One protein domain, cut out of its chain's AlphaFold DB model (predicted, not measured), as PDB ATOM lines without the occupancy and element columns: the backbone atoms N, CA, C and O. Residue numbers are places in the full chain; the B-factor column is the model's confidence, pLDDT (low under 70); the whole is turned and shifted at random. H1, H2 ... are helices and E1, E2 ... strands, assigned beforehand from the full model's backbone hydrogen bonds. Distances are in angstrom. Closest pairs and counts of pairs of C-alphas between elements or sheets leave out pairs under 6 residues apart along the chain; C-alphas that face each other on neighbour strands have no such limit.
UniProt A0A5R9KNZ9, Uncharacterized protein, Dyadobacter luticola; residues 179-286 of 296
ATOM      1  N   PHE A 179     168.539 141.081  70.417       92.12
ATOM      2  CA  PHE A 179     168.947 141.861  69.247       92.12
ATOM      3  C   PHE A 179     167.898 142.895  68.894       92.12
ATOM      4  O   PHE A 179     166.724 142.695  69.173       92.12
ATOM      5  N   PHE A 180     168.317 143.949  68.203       94.38
ATOM      6  CA  PHE A 180     167.422 144.817  67.451       94.38
ATOM      7  C   PHE A 180     167.634 144.519  65.970       94.38
ATOM      8  O   PHE A 180     168.773 144.446  65.516       94.38
ATOM      9  N   LEU A 181     166.552 144.322  65.225       94.44
ATOM     10  CA  LEU A 181     166.594 143.988  63.804       94.44
ATOM     11  C   LEU A 181     165.847 145.041  63.005       94.44
ATOM     12  O   LEU A 181     164.725 145.396  63.358       94.44
ATOM     13  N   ARG A 182     166.442 145.510  61.906       95.19
ATOM     14  CA  ARG A 182     165.711 146.295  60.910       95.19
ATOM     15  C   ARG A 182     165.011 145.332  59.964       95.19
ATOM     16  O   ARG A 182     165.683 144.611  59.236       95.19
ATOM     17  N   ILE A 183     163.687 145.342  59.998       94.44
ATOM     18  CA  ILE A 183     162.832 144.494  59.175       94.44
ATOM     19  C   ILE A 183     162.344 145.320  57.992       94.44
ATOM     20  O   ILE A 183     161.796 146.407  58.186       94.44
ATOM     21  N   GLN A 184     162.536 144.803  56.781       94.06
ATOM     22  CA  GLN A 184     162.114 145.436  55.532       94.06
ATOM     23  C   GLN A 184     161.321 144.420  54.698       94.06
ATOM     24  O   GLN A 184     161.890 143.736  53.842       94.06
ATOM     25  N   PRO A 185     160.013 144.272  54.968       91.56
ATOM     26  CA  PRO A 185     159.196 143.267  54.309       91.56
ATOM     27  C   PRO A 185     159.058 143.544  52.816       91.56
ATOM     28  O   PRO A 185     158.738 144.661  52.404       91.56
ATOM     29  N   HIS A 186     159.222 142.511  51.996       91.50
ATOM     30  CA  HIS A 186     158.958 142.577  50.561       91.50
ATOM     31  C   HIS A 186     158.020 141.457  50.108       91.50
ATOM     32  O   HIS A 186     157.745 140.505  50.838       91.50
ATOM     33  N   LEU A 187     157.490 141.566  48.892       90.00
ATOM     34  CA  LEU A 187     156.714 140.473  48.310       90.00
ATOM     35  C   LEU A 187     157.646 139.283  48.001       90.00
ATOM     36  O   LEU A 187     158.790 139.503  47.584       90.00
ATOM     37  N   PRO A 188     157.188 138.028  48.169       87.00
ATOM     38  CA  PRO A 188     157.917 136.862  47.686       87.00
ATOM     39  C   PRO A 188     158.218 136.955  46.187       87.00
ATOM     40  O   PRO A 188     157.435 137.494  45.401       87.00
ATOM     41  N   THR A 189     159.349 136.388  45.771       84.25
ATOM     42  CA  THR A 189     159.680 136.273  44.345       84.25
ATOM     43  C   THR A 189     158.724 135.299  43.642       84.25
ATOM     44  O   THR A 189     158.139 134.430  44.281       84.25
ATOM     45  N   ARG A 190     158.589 135.371  42.305       71.19
ATOM     46  CA  ARG A 190     157.636 134.540  41.522       71.19
ATOM     47  C   ARG A 190     157.744 133.019  41.747       71.19
ATOM     48  O   ARG A 190     156.822 132.298  41.387       71.19
ATOM     49  N   ARG A 191     158.862 132.523  42.291       76.12
ATOM     50  CA  ARG A 191     159.104 131.092  42.566       76.12
ATOM     51  C   ARG A 191     158.755 130.673  43.998       76.12
ATOM     52  O   ARG A 191     158.835 129.491  44.313       76.12
ATOM     53  N   GLN A 192     158.394 131.617  44.863       80.81
ATOM     54  CA  GLN A 192     158.085 131.389  46.269       80.81
ATOM     55  C   GLN A 192     156.657 131.852  46.556       80.81
ATOM     56  O   GLN A 192     156.246 132.935  46.150       80.81
ATOM     57  N   THR A 193     155.891 131.044  47.283       82.88
ATOM     58  CA  THR A 193     154.572 131.440  47.793       82.88
ATOM     59  C   THR A 193     154.636 131.567  49.307       82.88
ATOM     60  O   THR A 193     155.393 130.850  49.959       82.88
ATOM     61  N   MET A 194     153.811 132.437  49.893       85.38
ATOM     62  CA  MET A 194     153.715 132.554  51.355       85.38
ATOM     63  C   MET A 194     153.331 131.224  52.016       85.38
ATOM     64  O   MET A 194     153.855 130.897  53.073       85.38
ATOM     65  N   ALA A 195     152.471 130.425  51.374       82.69
ATOM     66  CA  ALA A 195     152.091 129.096  51.858       82.69
ATOM     67  C   ALA A 195     153.274 128.106  51.854       82.69
ATOM     68  O   ALA A 195     153.470 127.364  52.819       82.69
ATOM     69  N   GLY A 196     154.095 128.122  50.798       82.69
ATOM     70  CA  GLY A 196     155.299 127.291  50.715       82.69
ATOM     71  C   GLY A 196     156.385 127.737  51.696       82.69
ATOM     72  O   GLY A 196     156.989 126.909  52.373       82.69
ATOM     73  N   LEU A 197     156.592 129.048  51.844       82.56
ATOM     74  CA  LEU A 197     157.536 129.599  52.818       82.56
ATOM     75  C   LEU A 197     157.076 129.356  54.266       82.56
ATOM     76  O   LEU A 197     157.899 129.065  55.127       82.56
ATOM     77  N   GLY A 198     155.773 129.439  54.540       78.06
ATOM     78  CA  GLY A 198     155.218 129.268  55.885       78.06
ATOM     79  C   GLY A 198     155.265 127.831  56.409       78.06
ATOM     80  O   GLY A 198     155.311 127.631  57.618       78.06
ATOM     81  N   THR A 199     155.271 126.834  55.519       79.50
ATOM     82  CA  THR A 199     155.356 125.405  55.883       79.50
ATOM     83  C   THR A 199     156.770 124.832  55.750       79.50
ATOM     84  O   THR A 199     157.098 123.838  56.399       79.50
ATOM     85  N   GLY A 200     157.627 125.460  54.942       73.69
ATOM     86  CA  GLY A 200     159.021 125.067  54.761       73.69
ATOM     87  C   GLY A 200     159.935 125.550  55.890       73.69
ATOM     88  O   GLY A 200     159.820 126.676  56.374       73.69
ATOM     89  N   ARG A 201     160.912 124.716  56.265       77.88
ATOM     90  CA  ARG A 201     162.052 125.167  57.076       77.88
ATOM     91  C   ARG A 201     162.908 126.152  56.268       77.88
ATOM     92  O   ARG A 201     162.967 126.023  55.042       77.88
ATOM     93  N   PRO A 202     163.607 127.093  56.922       81.75
ATOM     94  CA  PRO A 202     164.651 127.865  56.263       81.75
ATOM     95  C   PRO A 202     165.651 126.961  55.556       81.75
ATOM     96  O   PRO A 202     166.115 125.972  56.120       81.75
ATOM     97  N   THR A 203     165.994 127.316  54.323       78.38
ATOM     98  CA  THR A 203     167.031 126.621  53.551       78.38
ATOM     99  C   THR A 203     168.432 127.002  54.015       78.38
ATOM    100  O   THR A 203     169.382 126.253  53.809       78.38
ATOM    101  N   THR A 204     168.567 128.167  54.645       83.56
ATOM    102  CA  THR A 204     169.838 128.680  55.144       83.56
ATOM    103  C   THR A 204     170.104 128.152  56.554       83.56
ATOM    104  O   THR A 204     169.249 128.238  57.436       83.56
ATOM    105  N   ALA A 205     171.307 127.620  56.785       85.44
ATOM    106  CA  ALA A 205     171.722 127.142  58.103       85.44
ATOM    107  C   ALA A 205     171.632 128.252  59.168       85.44
ATOM    108  O   ALA A 205     171.783 129.436  58.855       85.44
ATOM    109  N   ASN A 206     171.397 127.859  60.424       88.62
ATOM    110  CA  ASN A 206     171.281 128.758  61.583       88.62
ATOM    111  C   ASN A 206     170.205 129.848  61.442       88.62
ATOM    112  O   ASN A 206     170.312 130.919  62.038       88.62
ATOM    113  N   THR A 207     169.163 129.571  60.659       91.19
ATOM    114  CA  THR A 207     168.055 130.500  60.436       91.19
ATOM    115  C   THR A 207     166.827 130.064  61.221       91.19
ATOM    116  O   THR A 207     166.408 128.907  61.161       91.19
ATOM    117  N   ARG A 208     166.239 131.009  61.950       91.81
ATOM    118  CA  ARG A 208     164.998 130.862  62.707       91.81
ATOM    119  C   ARG A 208     163.890 131.587  61.956       91.81
ATOM    120  O   ARG A 208     163.938 132.806  61.829       91.81
ATOM    121  N   ARG A 209     162.904 130.835  61.469       92.00
ATOM    122  CA  ARG A 209     161.719 131.380  60.792       92.00
ATOM    123  C   ARG A 209     160.579 131.546  61.772       92.00
ATOM    124  O   ARG A 209     160.331 130.663  62.596       92.00
ATOM    125  N   ARG A 210     159.829 132.632  61.623       91.94
ATOM    126  CA  ARG A 210     158.529 132.785  62.268       91.94
ATOM    127  C   ARG A 210     157.497 133.302  61.277       91.94
ATOM    128  O   ARG A 210     157.747 134.244  60.531       91.94
ATOM    129  N   PHE A 211     156.340 132.644  61.272       91.19
ATOM    130  CA  PHE A 211     155.170 133.047  60.501       91.19
ATOM    131  C   PHE A 211     154.189 133.772  61.419       91.19
ATOM    132  O   PHE A 211     153.756 133.227  62.437       91.19
ATOM    133  N   PHE A 212     153.822 134.982  61.031       89.31
ATOM    134  CA  PHE A 212     152.846 135.814  61.704       89.31
ATOM    135  C   PHE A 212     151.592 135.863  60.844       89.31
ATOM    136  O   PHE A 212     151.589 136.372  59.719       89.31
ATOM    137  N   LYS A 213     150.519 135.281  61.382       85.50
ATOM    138  CA  LYS A 213     149.191 135.392  60.786       85.50
ATOM    139  C   LYS A 213     148.734 136.846  60.855       85.50
ATOM    140  O   LYS A 213     149.138 137.582  61.750       85.50
ATOM    141  N   GLN A 214     147.864 137.216  59.923       78.81
ATOM    142  CA  GLN A 214     147.157 138.489  59.960       78.81
ATOM    143  C   GLN A 214     146.528 138.713  61.354       78.81
ATOM    144  O   GLN A 214     145.884 137.788  61.869       78.81
ATOM    145  N   PRO A 215     146.667 139.908  61.959       68.31
ATOM    146  CA  PRO A 215     146.007 140.225  63.221       68.31
ATOM    147  C   PRO A 215     144.482 140.181  63.070       68.31
ATOM    148  O   PRO A 215     143.918 140.779  62.148       68.31
ATOM    149  N   ALA A 216     143.795 139.501  63.989       57.00
ATOM    150  CA  ALA A 216     142.336 139.478  64.016       57.00
ATOM    151  C   ALA A 216     141.809 140.873  64.406       57.00
ATOM    152  O   ALA A 216     141.872 141.260  65.568       57.00
ATOM    153  N   GLY A 217     141.325 141.639  63.422       60.59
ATOM    154  CA  GLY A 217     140.795 142.998  63.621       60.59
ATOM    155  C   GLY A 217     141.751 144.146  63.266       60.59
ATOM    156  O   GLY A 217     141.444 145.297  63.570       60.59
ATOM    157  N   GLY A 218     142.893 143.861  62.627       61.62
ATOM    158  CA  GLY A 218     143.833 144.883  62.154       61.62
ATOM    159  C   GLY A 218     143.377 145.610  60.880       61.62
ATOM    160  O   GLY A 218     142.570 145.106  60.104       61.62
ATOM    161  N   THR A 219     143.943 146.795  60.632       61.28
ATOM    162  CA  THR A 219     143.701 147.607  59.419       61.28
ATOM    163  C   THR A 219     144.487 147.140  58.186       61.28
ATOM    164  O   THR A 219     144.405 147.773  57.136       61.28
ATOM    165  N   PHE A 220     145.259 146.059  58.301       67.75
ATOM    166  CA  PHE A 220     146.118 145.516  57.251       67.75
ATOM    167  C   PHE A 220     145.950 143.991  57.159       67.75
ATOM    168  O   PHE A 220     145.549 143.343  58.130       67.75
ATOM    169  N   SER A 221     146.162 143.431  55.966       67.75
ATOM    170  CA  SER A 221     145.667 142.096  55.587       67.75
ATOM    171  C   SER A 221     146.758 141.080  55.259       67.75
ATOM    172  O   SER A 221     146.463 139.906  55.030       67.75
ATOM    173  N   SER A 222     148.020 141.498  55.238       82.19
ATOM    174  CA  SER A 222     149.129 140.621  54.911       82.19
ATOM    175  C   SER A 222     149.479 139.703  56.071       82.19
ATOM    176  O   SER A 222     149.458 140.100  57.231       82.19
ATOM    177  N   ALA A 223     149.824 138.459  55.751       89.00
ATOM    178  CA  ALA A 223     150.627 137.627  56.633       89.00
ATOM    179  C   ALA A 223     152.106 137.982  56.442       89.00
ATOM    180  O   ALA A 223     152.502 138.408  55.351       89.00
ATOM    181  N   MET A 224     152.921 137.749  57.469       90.69
ATOM    182  CA  MET A 224     154.349 138.051  57.444       90.69
ATOM    183  C   MET A 224     155.190 136.833  57.803       90.69
ATOM    184  O   MET A 224     154.850 136.053  58.688       90.69
ATOM    185  N   ILE A 225     156.311 136.676  57.110       92.62
ATOM    186  CA  ILE A 225     157.373 135.742  57.474       92.62
ATOM    187  C   ILE A 225     158.607 136.567  57.762       92.62
ATOM    188  O   ILE A 225     158.955 137.436  56.968       92.62
ATOM    189  N   ILE A 226     159.263 136.287  58.877       94.00
ATOM    190  CA  ILE A 226     160.572 136.850  59.176       94.00
ATOM    191  C   ILE A 226     161.505 135.687  59.491       94.00
ATOM    192  O   ILE A 226     161.229 134.848  60.356       94.00
ATOM    193  N   ASP A 227     162.604 135.663  58.761       94.06
ATOM    194  CA  ASP A 227     163.743 134.800  58.983       94.06
ATOM    195  C   ASP A 227     164.818 135.607  59.677       94.06
ATOM    196  O   ASP A 227     165.199 136.674  59.202       94.06
ATOM    197  N   VAL A 228     165.323 135.091  60.789       94.38
ATOM    198  CA  VAL A 228     166.481 135.661  61.467       94.38
ATOM    199  C   VAL A 228     167.593 134.640  61.450       94.38
ATOM    200  O   VAL A 228     167.439 133.533  61.972       94.38
ATOM    201  N   ARG A 229     168.717 135.009  60.847       92.56
ATOM    202  CA  ARG A 229     169.872 134.137  60.723       92.56
ATOM    203  C   ARG A 229     170.986 134.598  61.644       92.56
ATOM    204  O   ARG A 229     171.324 135.771  61.754       92.56
ATOM    205  N   ASP A 230     171.542 133.613  62.330       90.31
ATOM    206  CA  ASP A 230     172.670 133.765  63.227       90.31
ATOM    207  C   ASP A 230     173.965 133.464  62.469       90.31
ATOM    208  O   ASP A 230     174.177 132.341  62.001       90.31
ATOM    209  N   ILE A 231     174.803 134.487  62.291       87.62
ATOM    210  CA  ILE A 231     175.983 134.403  61.424       87.62
ATOM    211  C   ILE A 231     177.180 133.831  62.181       87.62
ATOM    212  O   ILE A 231     177.925 133.031  61.620       87.62
ATOM    213  N   ASP A 232     177.374 134.243  63.434       82.81
ATOM    214  CA  ASP A 232     178.576 133.929  64.215       82.81
ATOM    215  C   ASP A 232     178.293 133.265  65.570       82.81
ATOM    216  O   ASP A 232     179.226 133.008  66.326       82.81
ATOM    217  N   GLY A 233     177.028 132.990  65.906       77.88
ATOM    218  CA  GLY A 233     176.662 132.422  67.207       77.88
ATOM    219  C   GLY A 233     176.733 133.427  68.362       77.88
ATOM    220  O   GLY A 233     176.466 133.063  69.509       77.88
ATOM    221  N   HIS A 234     177.063 134.689  68.079       73.12
ATOM    222  CA  HIS A 234     177.347 135.720  69.067       73.12
ATOM    223  C   HIS A 234     176.528 136.985  68.821       73.12
ATOM    224  O   HIS A 234     175.400 137.100  69.314       73.12
ATOM    225  N   THR A 235     177.084 137.952  68.097       73.88
ATOM    226  CA  THR A 235     176.535 139.309  67.984       73.88
ATOM    227  C   THR A 235     176.002 139.622  66.598       73.88
ATOM    228  O   THR A 235     175.239 140.575  66.453       73.88
ATOM    229  N   LYS A 236     176.395 138.850  65.581       83.69
ATOM    230  CA  LYS A 236     176.079 139.173  64.196       83.69
ATOM    231  C   LYS A 236     174.889 138.357  63.711       83.69
ATOM    232  O   LYS A 236     174.946 137.134  63.605       83.69
ATOM    233  N   VAL A 237     173.826 139.076  63.379       89.31
ATOM    234  CA  VAL A 237     172.576 138.524  62.859       89.31
ATOM    235  C   VAL A 237     172.155 139.298  61.614       89.31
ATOM    236  O   VAL A 237     172.368 140.509  61.527       89.31
ATOM    237  N   ASP A 238     171.565 138.606  60.650       91.94
ATOM    238  CA  ASP A 238     170.861 139.185  59.507       91.94
ATOM    239  C   ASP A 238     169.410 138.689  59.480       91.94
ATOM    240  O   ASP A 238     168.996 137.841  60.278       91.94
ATOM    241  N   ASN A 239     168.594 139.295  58.621       93.88
ATOM    242  CA  ASN A 239     167.201 138.902  58.475       93.88
ATOM    243  C   ASN A 239     166.726 139.012  57.027       93.88
ATOM    244  O   ASN A 239     167.239 139.822  56.256       93.88
ATOM    245  N   GLU A 240     165.723 138.207  56.699       93.38
ATOM    246  CA  GLU A 240     164.936 138.306  55.473       93.38
ATOM    247  C   GLU A 240     163.458 138.308  55.861       93.38
ATOM    248  O   GLU A 240     163.046 137.594  56.778       93.38
ATOM    249  N   SER A 241     162.642 139.132  55.204       93.12
ATOM    250  CA  SER A 241     161.243 139.284  55.596       93.12
ATOM    251  C   SER A 241     160.314 139.426  54.406       93.12
ATOM    252  O   SER A 241     160.546 140.233  53.507       93.12
ATOM    253  N   PHE A 242     159.218 138.675  54.448       92.00
ATOM    254  CA  PHE A 242     158.235 138.583  53.382       92.00
ATOM    255  C   PHE A 242     156.853 138.989  53.879       92.00
ATOM    256  O   PHE A 242     156.470 138.638  54.996       92.00
ATOM    257  N   GLN A 243     156.076 139.653  53.029       90.62
ATOM    258  CA  GLN A 243     154.665 139.949  53.271       90.62
ATOM    259  C   GLN A 243     153.794 139.542  52.082       90.62
ATOM    260  O   GLN A 243     154.219 139.619  50.931       90.62
ATOM    261  N   SER A 244     152.565 139.093  52.346       86.00
ATOM    262  CA  SER A 244     151.649 138.633  51.289       86.00
ATOM    263  C   SER A 244     150.993 139.761  50.480       86.00
ATOM    264  O   SER A 244     150.417 139.489  49.431       86.00
ATOM    265  N   ALA A 245     151.069 141.005  50.956       84.38
ATOM    266  CA  ALA A 245     150.591 142.215  50.289       84.38
ATOM    267  C   ALA A 245     151.462 143.411  50.712       84.38
ATOM    268  O   ALA A 245     152.197 143.314  51.692       84.38
ATOM    269  N   THR A 246     151.409 144.527  49.983       80.94
ATOM    270  CA  THR A 246     152.231 145.728  50.228       80.94
ATOM    271  C   THR A 246     151.703 146.584  51.382       80.94
ATOM    272  O   THR A 246     151.436 147.774  51.208       80.94
ATOM    273  N   ASP A 247     151.520 145.983  52.553       80.62
ATOM    274  CA  ASP A 247     151.030 146.707  53.718       80.62
ATOM    275  C   ASP A 247     152.094 147.657  54.290       80.62
ATOM    276  O   ASP A 247     153.301 147.394  54.188       80.62
ATOM    277  N   PRO A 248     151.678 148.765  54.934       81.44
ATOM    278  CA  PRO A 248     152.608 149.667  55.593       81.44
ATOM    279  C   PRO A 248     153.350 148.962  56.731       81.44
ATOM    280  O   PRO A 248     152.743 148.469  57.683       81.44
ATOM    281  N   SER A 249     154.682 149.019  56.705       84.19
ATOM    282  CA  SER A 249     155.537 148.435  57.750       84.19
ATOM    283  C   SER A 249     155.254 148.985  59.149       84.19
ATOM    284  O   SER A 249     155.415 148.284  60.145       84.19
ATOM    285  N   ASN A 250     154.763 150.224  59.237       84.62
ATOM    286  CA  ASN A 250     154.350 150.840  60.498       84.62
ATOM    287  C   ASN A 250     153.223 150.076  61.208       84.62
ATOM    288  O   ASN A 250     153.111 150.169  62.428       84.62
ATOM    289  N   ALA A 251     152.368 149.368  60.471       84.00
ATOM    290  CA  ALA A 251     151.255 148.638  61.061       84.00
ATOM    291  C   ALA A 251     151.753 147.366  61.769       84.00
ATOM    292  O   ALA A 251     151.447 147.154  62.942       84.00
ATOM    293  N   TRP A 252     152.654 146.624  61.119       87.31
ATOM    294  CA  TRP A 252     153.401 145.524  61.734       87.31
ATOM    295  C   TRP A 252     154.270 145.975  62.910       87.31
ATOM    296  O   TRP A 252     154.304 145.315  63.945       87.31
ATOM    297  N   ALA A 253     154.917 147.138  62.805       89.38
ATOM    298  CA  ALA A 253     155.699 147.695  63.905       89.38
ATOM    299  C   ALA A 253     154.860 147.900  65.177       89.38
ATOM    300  O   ALA A 253     155.318 147.585  66.271       89.38
ATOM    301  N   LYS A 254     153.622 148.398  65.040       87.81
ATOM    302  CA  LYS A 254     152.696 148.565  66.173       87.81
ATOM    303  C   LYS A 254     152.257 147.225  66.754       87.81
ATOM    304  O   LYS A 254     152.193 147.106  67.972       87.81
ATOM    305  N   GLU A 255     152.004 146.232  65.905       87.69
ATOM    306  CA  GLU A 255     151.624 144.882  66.337       87.69
ATOM    307  C   GLU A 255     152.719 144.232  67.199       87.69
ATOM    308  O   GLU A 255     152.438 143.670  68.260       87.69
ATOM    309  N   PHE A 256     153.985 144.357  66.786       88.88
ATOM    310  CA  PHE A 256     155.109 143.756  67.506       88.88
ATOM    311  C   PHE A 256     155.565 144.560  68.724       88.88
ATOM    312  O   PHE A 256     155.953 143.963  69.729       88.88
ATOM    313  N   ASN A 257     155.521 145.894  68.642       87.38
ATOM    314  CA  ASN A 257     156.147 146.794  69.615       87.38
ATOM    315  C   ASN A 257     155.144 147.600  70.456       87.38
ATOM    316  O   ASN A 257     155.549 148.517  71.165       87.38
ATOM    317  N   PHE A 258     153.843 147.300  70.382       85.50
ATOM    318  CA  PHE A 258     152.724 148.032  71.006       85.50
ATOM    319  C   PHE A 258     152.446 149.434  70.452       85.50
ATOM    320  O   PHE A 258     151.289 149.850  70.382       85.50
ATOM    321  N   ALA A 259     153.483 150.191  70.099       86.94
ATOM    322  CA  ALA A 259     153.365 151.521  69.526       86.94
ATOM    323  C   ALA A 259     154.487 151.787  68.524       86.94
ATOM    324  O   ALA A 259     155.560 151.189  68.568       86.94
ATOM    325  N   TRP A 260     154.219 152.712  67.606       89.62
ATOM    326  CA  TRP A 260     155.195 153.145  66.621       89.62
ATOM    327  C   TRP A 260     154.828 154.527  66.092       89.62
ATOM    328  O   TRP A 260     153.778 154.700  65.463       89.62
ATOM    329  N   ASN A 261     155.716 155.494  66.302       86.12
ATOM    330  CA  ASN A 261     155.557 156.892  65.905       86.12
ATOM    331  C   ASN A 261     155.974 157.147  64.440       86.12
ATOM    332  O   ASN A 261     156.229 158.278  64.038       86.12
ATOM    333  N   GLY A 262     156.000 156.096  63.613       76.56
ATOM    334  CA  GLY A 262     156.202 156.184  62.167       76.56
ATOM    335  C   GLY A 262     157.623 156.576  61.744       76.56
ATOM    336  O   GLY A 262     158.611 156.287  62.420       76.56
ATOM    337  N   GLY A 263     157.717 157.204  60.567       71.81
ATOM    338  CA  GLY A 263     158.948 157.768  59.999       71.81
ATOM    339  C   GLY A 263     159.781 156.833  59.112       71.81
ATOM    340  O   GLY A 263     160.791 157.279  58.580       71.81
ATOM    341  N   LEU A 264     159.360 155.580  58.909       71.12
ATOM    342  CA  LEU A 264     159.915 154.665  57.906       71.12
ATOM    343  C   LEU A 264     158.756 153.955  57.184       71.12
ATOM    344  O   LEU A 264     158.099 153.115  57.792       71.12
ATOM    345  N   PRO A 265     158.439 154.283  55.921       76.06
ATOM    346  CA  PRO A 265     157.232 153.757  55.274       76.06
ATOM    347  C   PRO A 265     157.289 152.239  55.025       76.06
ATOM    348  O   PRO A 265     156.274 151.556  55.158       76.06
ATOM    349  N   ASN A 266     158.484 151.712  54.736       86.75
ATOM    350  CA  ASN A 266     158.685 150.344  54.240       86.75
ATOM    351  C   ASN A 266     159.583 149.484  55.142       86.75
ATOM    352  O   ASN A 266     160.063 148.439  54.714       86.75
ATOM    353  N   GLN A 267     159.874 149.942  56.357       92.00
ATOM    354  CA  GLN A 267     160.690 149.187  57.301       92.00
ATOM    355  C   GLN A 267     160.358 149.571  58.742       92.00
ATOM    356  O   GLN A 267     159.808 150.640  59.002       92.00
ATOM    357  N   PHE A 268     160.731 148.718  59.684       93.25
ATOM    358  CA  PHE A 268     160.607 148.977  61.116       93.25
ATOM    359  C   PHE A 268     161.742 148.309  61.888       93.25
ATOM    360  O   PHE A 268     162.545 147.576  61.311       93.25
ATOM    361  N   ILE A 269     161.837 148.591  63.188       94.75
ATOM    362  CA  ILE A 269     162.818 147.950  64.066       94.75
ATOM    363  C   ILE A 269     162.078 147.039  65.032       94.75
ATOM    364  O   ILE A 269     161.105 147.458  65.657       94.75
ATOM    365  N   MET A 270     162.545 145.803  65.147       93.69
ATOM    366  CA  MET A 270     161.979 144.786  66.019       93.69
ATOM    367  C   MET A 270     163.064 144.274  66.963       93.69
ATOM    368  O   MET A 270     164.033 143.668  66.492       93.69
ATOM    369  N   PRO A 271     162.947 144.508  68.278       94.75
ATOM    370  CA  PRO A 271     163.748 143.775  69.230       94.75
ATOM    371  C   PRO A 271     163.274 142.323  69.286       94.75
ATOM    372  O   PRO A 271     162.077 142.040  69.259       94.75
ATOM    373  N   VAL A 272     164.220 141.397  69.355       94.69
ATOM    374  CA  VAL A 272     163.950 139.963  69.442       94.69
ATOM    375  C   VAL A 272     164.799 139.334  70.525       94.69
ATOM    376  O   VAL A 272     165.916 139.781  70.793       94.69
ATOM    377  N   MET A 273     164.272 138.269  71.120       94.12
ATOM    378  CA  MET A 273     165.006 137.425  72.056       94.12
ATOM    379  C   MET A 273     164.898 135.962  71.654       94.12
ATOM    380  O   MET A 273     163.827 135.515  71.252       94.12
ATOM    381  N   TRP A 274     165.974 135.196  71.810       92.06
ATOM    382  CA  TRP A 274     165.904 133.737  71.717       92.06
ATOM    383  C   TRP A 274     166.964 133.060  72.570       92.06
ATOM    384  O   TRP A 274     168.040 133.607  72.836       92.06
ATOM    385  N   ASP A 275     166.653 131.840  72.985       88.62
ATOM    386  CA  ASP A 275     167.645 130.886  73.461       88.62
ATOM    387  C   ASP A 275     168.242 130.117  72.272       88.62
ATOM    388  O   ASP A 275     167.552 129.819  71.297       88.62
ATOM    389  N   ASN A 276     169.535 129.793  72.315       83.69
ATOM    390  CA  ASN A 276     170.186 129.058  71.229       83.69
ATOM    391  C   ASN A 276     169.561 127.668  71.017       83.69
ATOM    392  O   ASN A 276     169.574 127.181  69.886       83.69
ATOM    393  N   ALA A 277     168.975 127.073  72.062       85.50
ATOM    394  CA  ALA A 277     168.244 125.808  71.976       85.50
ATOM    395  C   ALA A 277     166.865 125.927  71.291       85.50
ATOM    396  O   ALA A 277     166.270 124.913  70.927       85.50
ATOM    397  N   GLU A 278     166.339 127.142  71.108       87.50
ATOM    398  CA  GLU A 278     165.028 127.364  70.499       87.50
ATOM    399  C   GLU A 278     165.104 127.398  68.968       87.50
ATOM    400  O   GLU A 278     166.022 127.955  68.358       87.50
ATOM    401  N   THR A 279     164.070 126.840  68.339       84.81
ATOM    402  CA  THR A 279     163.886 126.824  66.880       84.81
ATOM    403  C   THR A 279     163.311 128.132  66.329       84.81
ATOM    404  O   THR A 279     163.258 128.316  65.113       84.81
ATOM    405  N   SER A 280     162.885 129.047  67.204       89.62
ATOM    406  CA  SER A 280     162.325 130.352  66.851       89.62
ATOM    407  C   SER A 280     162.750 131.425  67.858       89.62
ATOM    408  O   SER A 280     163.602 131.180  68.709       89.62
ATOM    409  N   TYR A 281     162.181 132.618  67.731       93.75
ATOM    410  CA  TYR A 281     162.462 133.774  68.573       93.75
ATOM    411  C   TYR A 281     161.168 134.462  69.018       93.75
ATOM    412  O   TYR A 281     160.097 134.289  68.425       93.75
ATOM    413  N   HIS A 282     161.295 135.280  70.054       94.00
ATOM    414  CA  HIS A 282     160.204 135.979  70.724       94.00
ATOM    415  C   HIS A 282     160.251 137.476  70.407       94.00
ATOM    416  O   HIS A 282     161.335 138.038  70.232       94.00
ATOM    417  N   CYS A 283     159.085 138.114  70.381       93.12
ATOM    418  CA  CYS A 283     158.872 139.540  70.119       93.12
ATOM    419  C   CYS A 283     158.215 140.215  71.341       93.12
ATOM    420  O   CYS A 283     157.548 139.528  72.111       93.12
ATOM    421  N   PRO A 284     158.313 141.546  71.522       91.12
ATOM    422  CA  PRO A 284     157.885 142.235  72.749       91.12
ATOM    423  C   PRO A 284     156.449 141.968  73.203       91.12
ATOM    424  O   PRO A 284     156.177 141.898  74.404       91.12
ATOM    425  N   ASN A 285     155.524 141.820  72.255       87.94
ATOM    426  CA  ASN A 285     154.123 141.560  72.565       87.94
ATOM    427  C   ASN A 285     153.870 140.127  73.085       87.94
ATOM    428  O   ASN A 285     152.877 139.889  73.772       87.94
ATOM    429  N   ASP A 286     154.797 139.189  72.864       89.94
ATOM    430  CA  ASP A 286     154.669 137.804  73.315       89.94
ATOM    431  C   ASP A 286     154.868 137.663  74.832       89.94
ATOM    432  O   ASP A 286     155.753 138.275  75.436       89.94
TER     433      ASP A 286
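AT A GLANCE: This is residues 179 to 286 of the 296 residues of an uncharacterized protein of Dyadobacter luticola (UniProt A0A5R9KNZ9). Two small antiparallel sheets, E2 E3 E4 and E1 E5, are partly face to face as a sandwich with crossed strands. The short helix H1 is over the face of the three-strand sheet turned away from E1 E5, and H2 packs on E5 near that strand's first residue, while residues 275 to 286 fold back beside E5 with no named element. The printed part has 108 residues, with two named helices and five named strands in the order E1 H1 E2 E3 E4 H2 E5; under half of the residues are in named elements, and the class is mixed, helices and strands. The whole is compact, with a radius of gyration of the C-alphas of 13.4 A, and its spans are 36 by 32 by 22 A.

HOW THE PARTS SIT: The largest sheet is a meander, each strand the antiparallel neighbour of the one before: E2, residues 207 to 212, E3, residues 224 to 230, and E4, residues 237 to 243. E2 and E3 form a hairpin, with N 210 and O 226 within hydrogen-bond range at 2.9 A. E3 and E4 form another, with N 227 and O 240 at 2.8 A. E2 and E4 are the edge strands. H1, residues 194 to 199, is on this sheet at a height over the sheet of 9.0 A. It lies over E3 and runs slantwise to the strands, at 49 degrees to E3 on the local plane. The closest C-alphas of H1 and E3 are those of Gly 198 and Ile 225, 7.0 A apart. The second sheet pairs E1, residues 179 to 183, with E5, residues 268 to 274; they are antiparallel, and N 181 and O 270 are within hydrogen-bond range at 2.9 A. The two sheets form a sandwich, two sheets face to face: the parts that face each other are 10.2 A centre to centre, and the strands of the one stand at 51 degrees to those of the other. The closest C-alphas of E1 and E4 are those of Ile 183 and Ser 241, 6.5 A apart. H2, residues 249 to 257, is not on the sheet E2 E3 E4; its closest C-alpha to E5 is that of Ala 253, 5.8 A from that of Phe 268. H1 and H2 are apart. In H1 and H2 every O i to N i+4 pair is within hydrogen-bond range.

IN THESE COORDINATES: E1 begins at C-alpha 179, (168.947, 141.861, 69.247), and spans 12.1 A. E2 spans 16.2 A, E3 19.7 A and E4 20.4 A, ending at C-alpha 243, (154.665, 139.949, 53.271). H1 spans 8.6 A and H2 12.0 A. E5 spans 19.3 A and ends at C-alpha 274, (165.904, 133.737, 71.717).

THE WHOLE: The two C-alphas farthest apart, those of Gly 217 and Asp 232, are 38.9 A apart. The printed part has no cut. The link from E2 to E3, 11 residues, is long, and the link from E4 to H2 is tight. Residues 215 to 221 have pLDDT under 70; the mean of the printed part is 85.4.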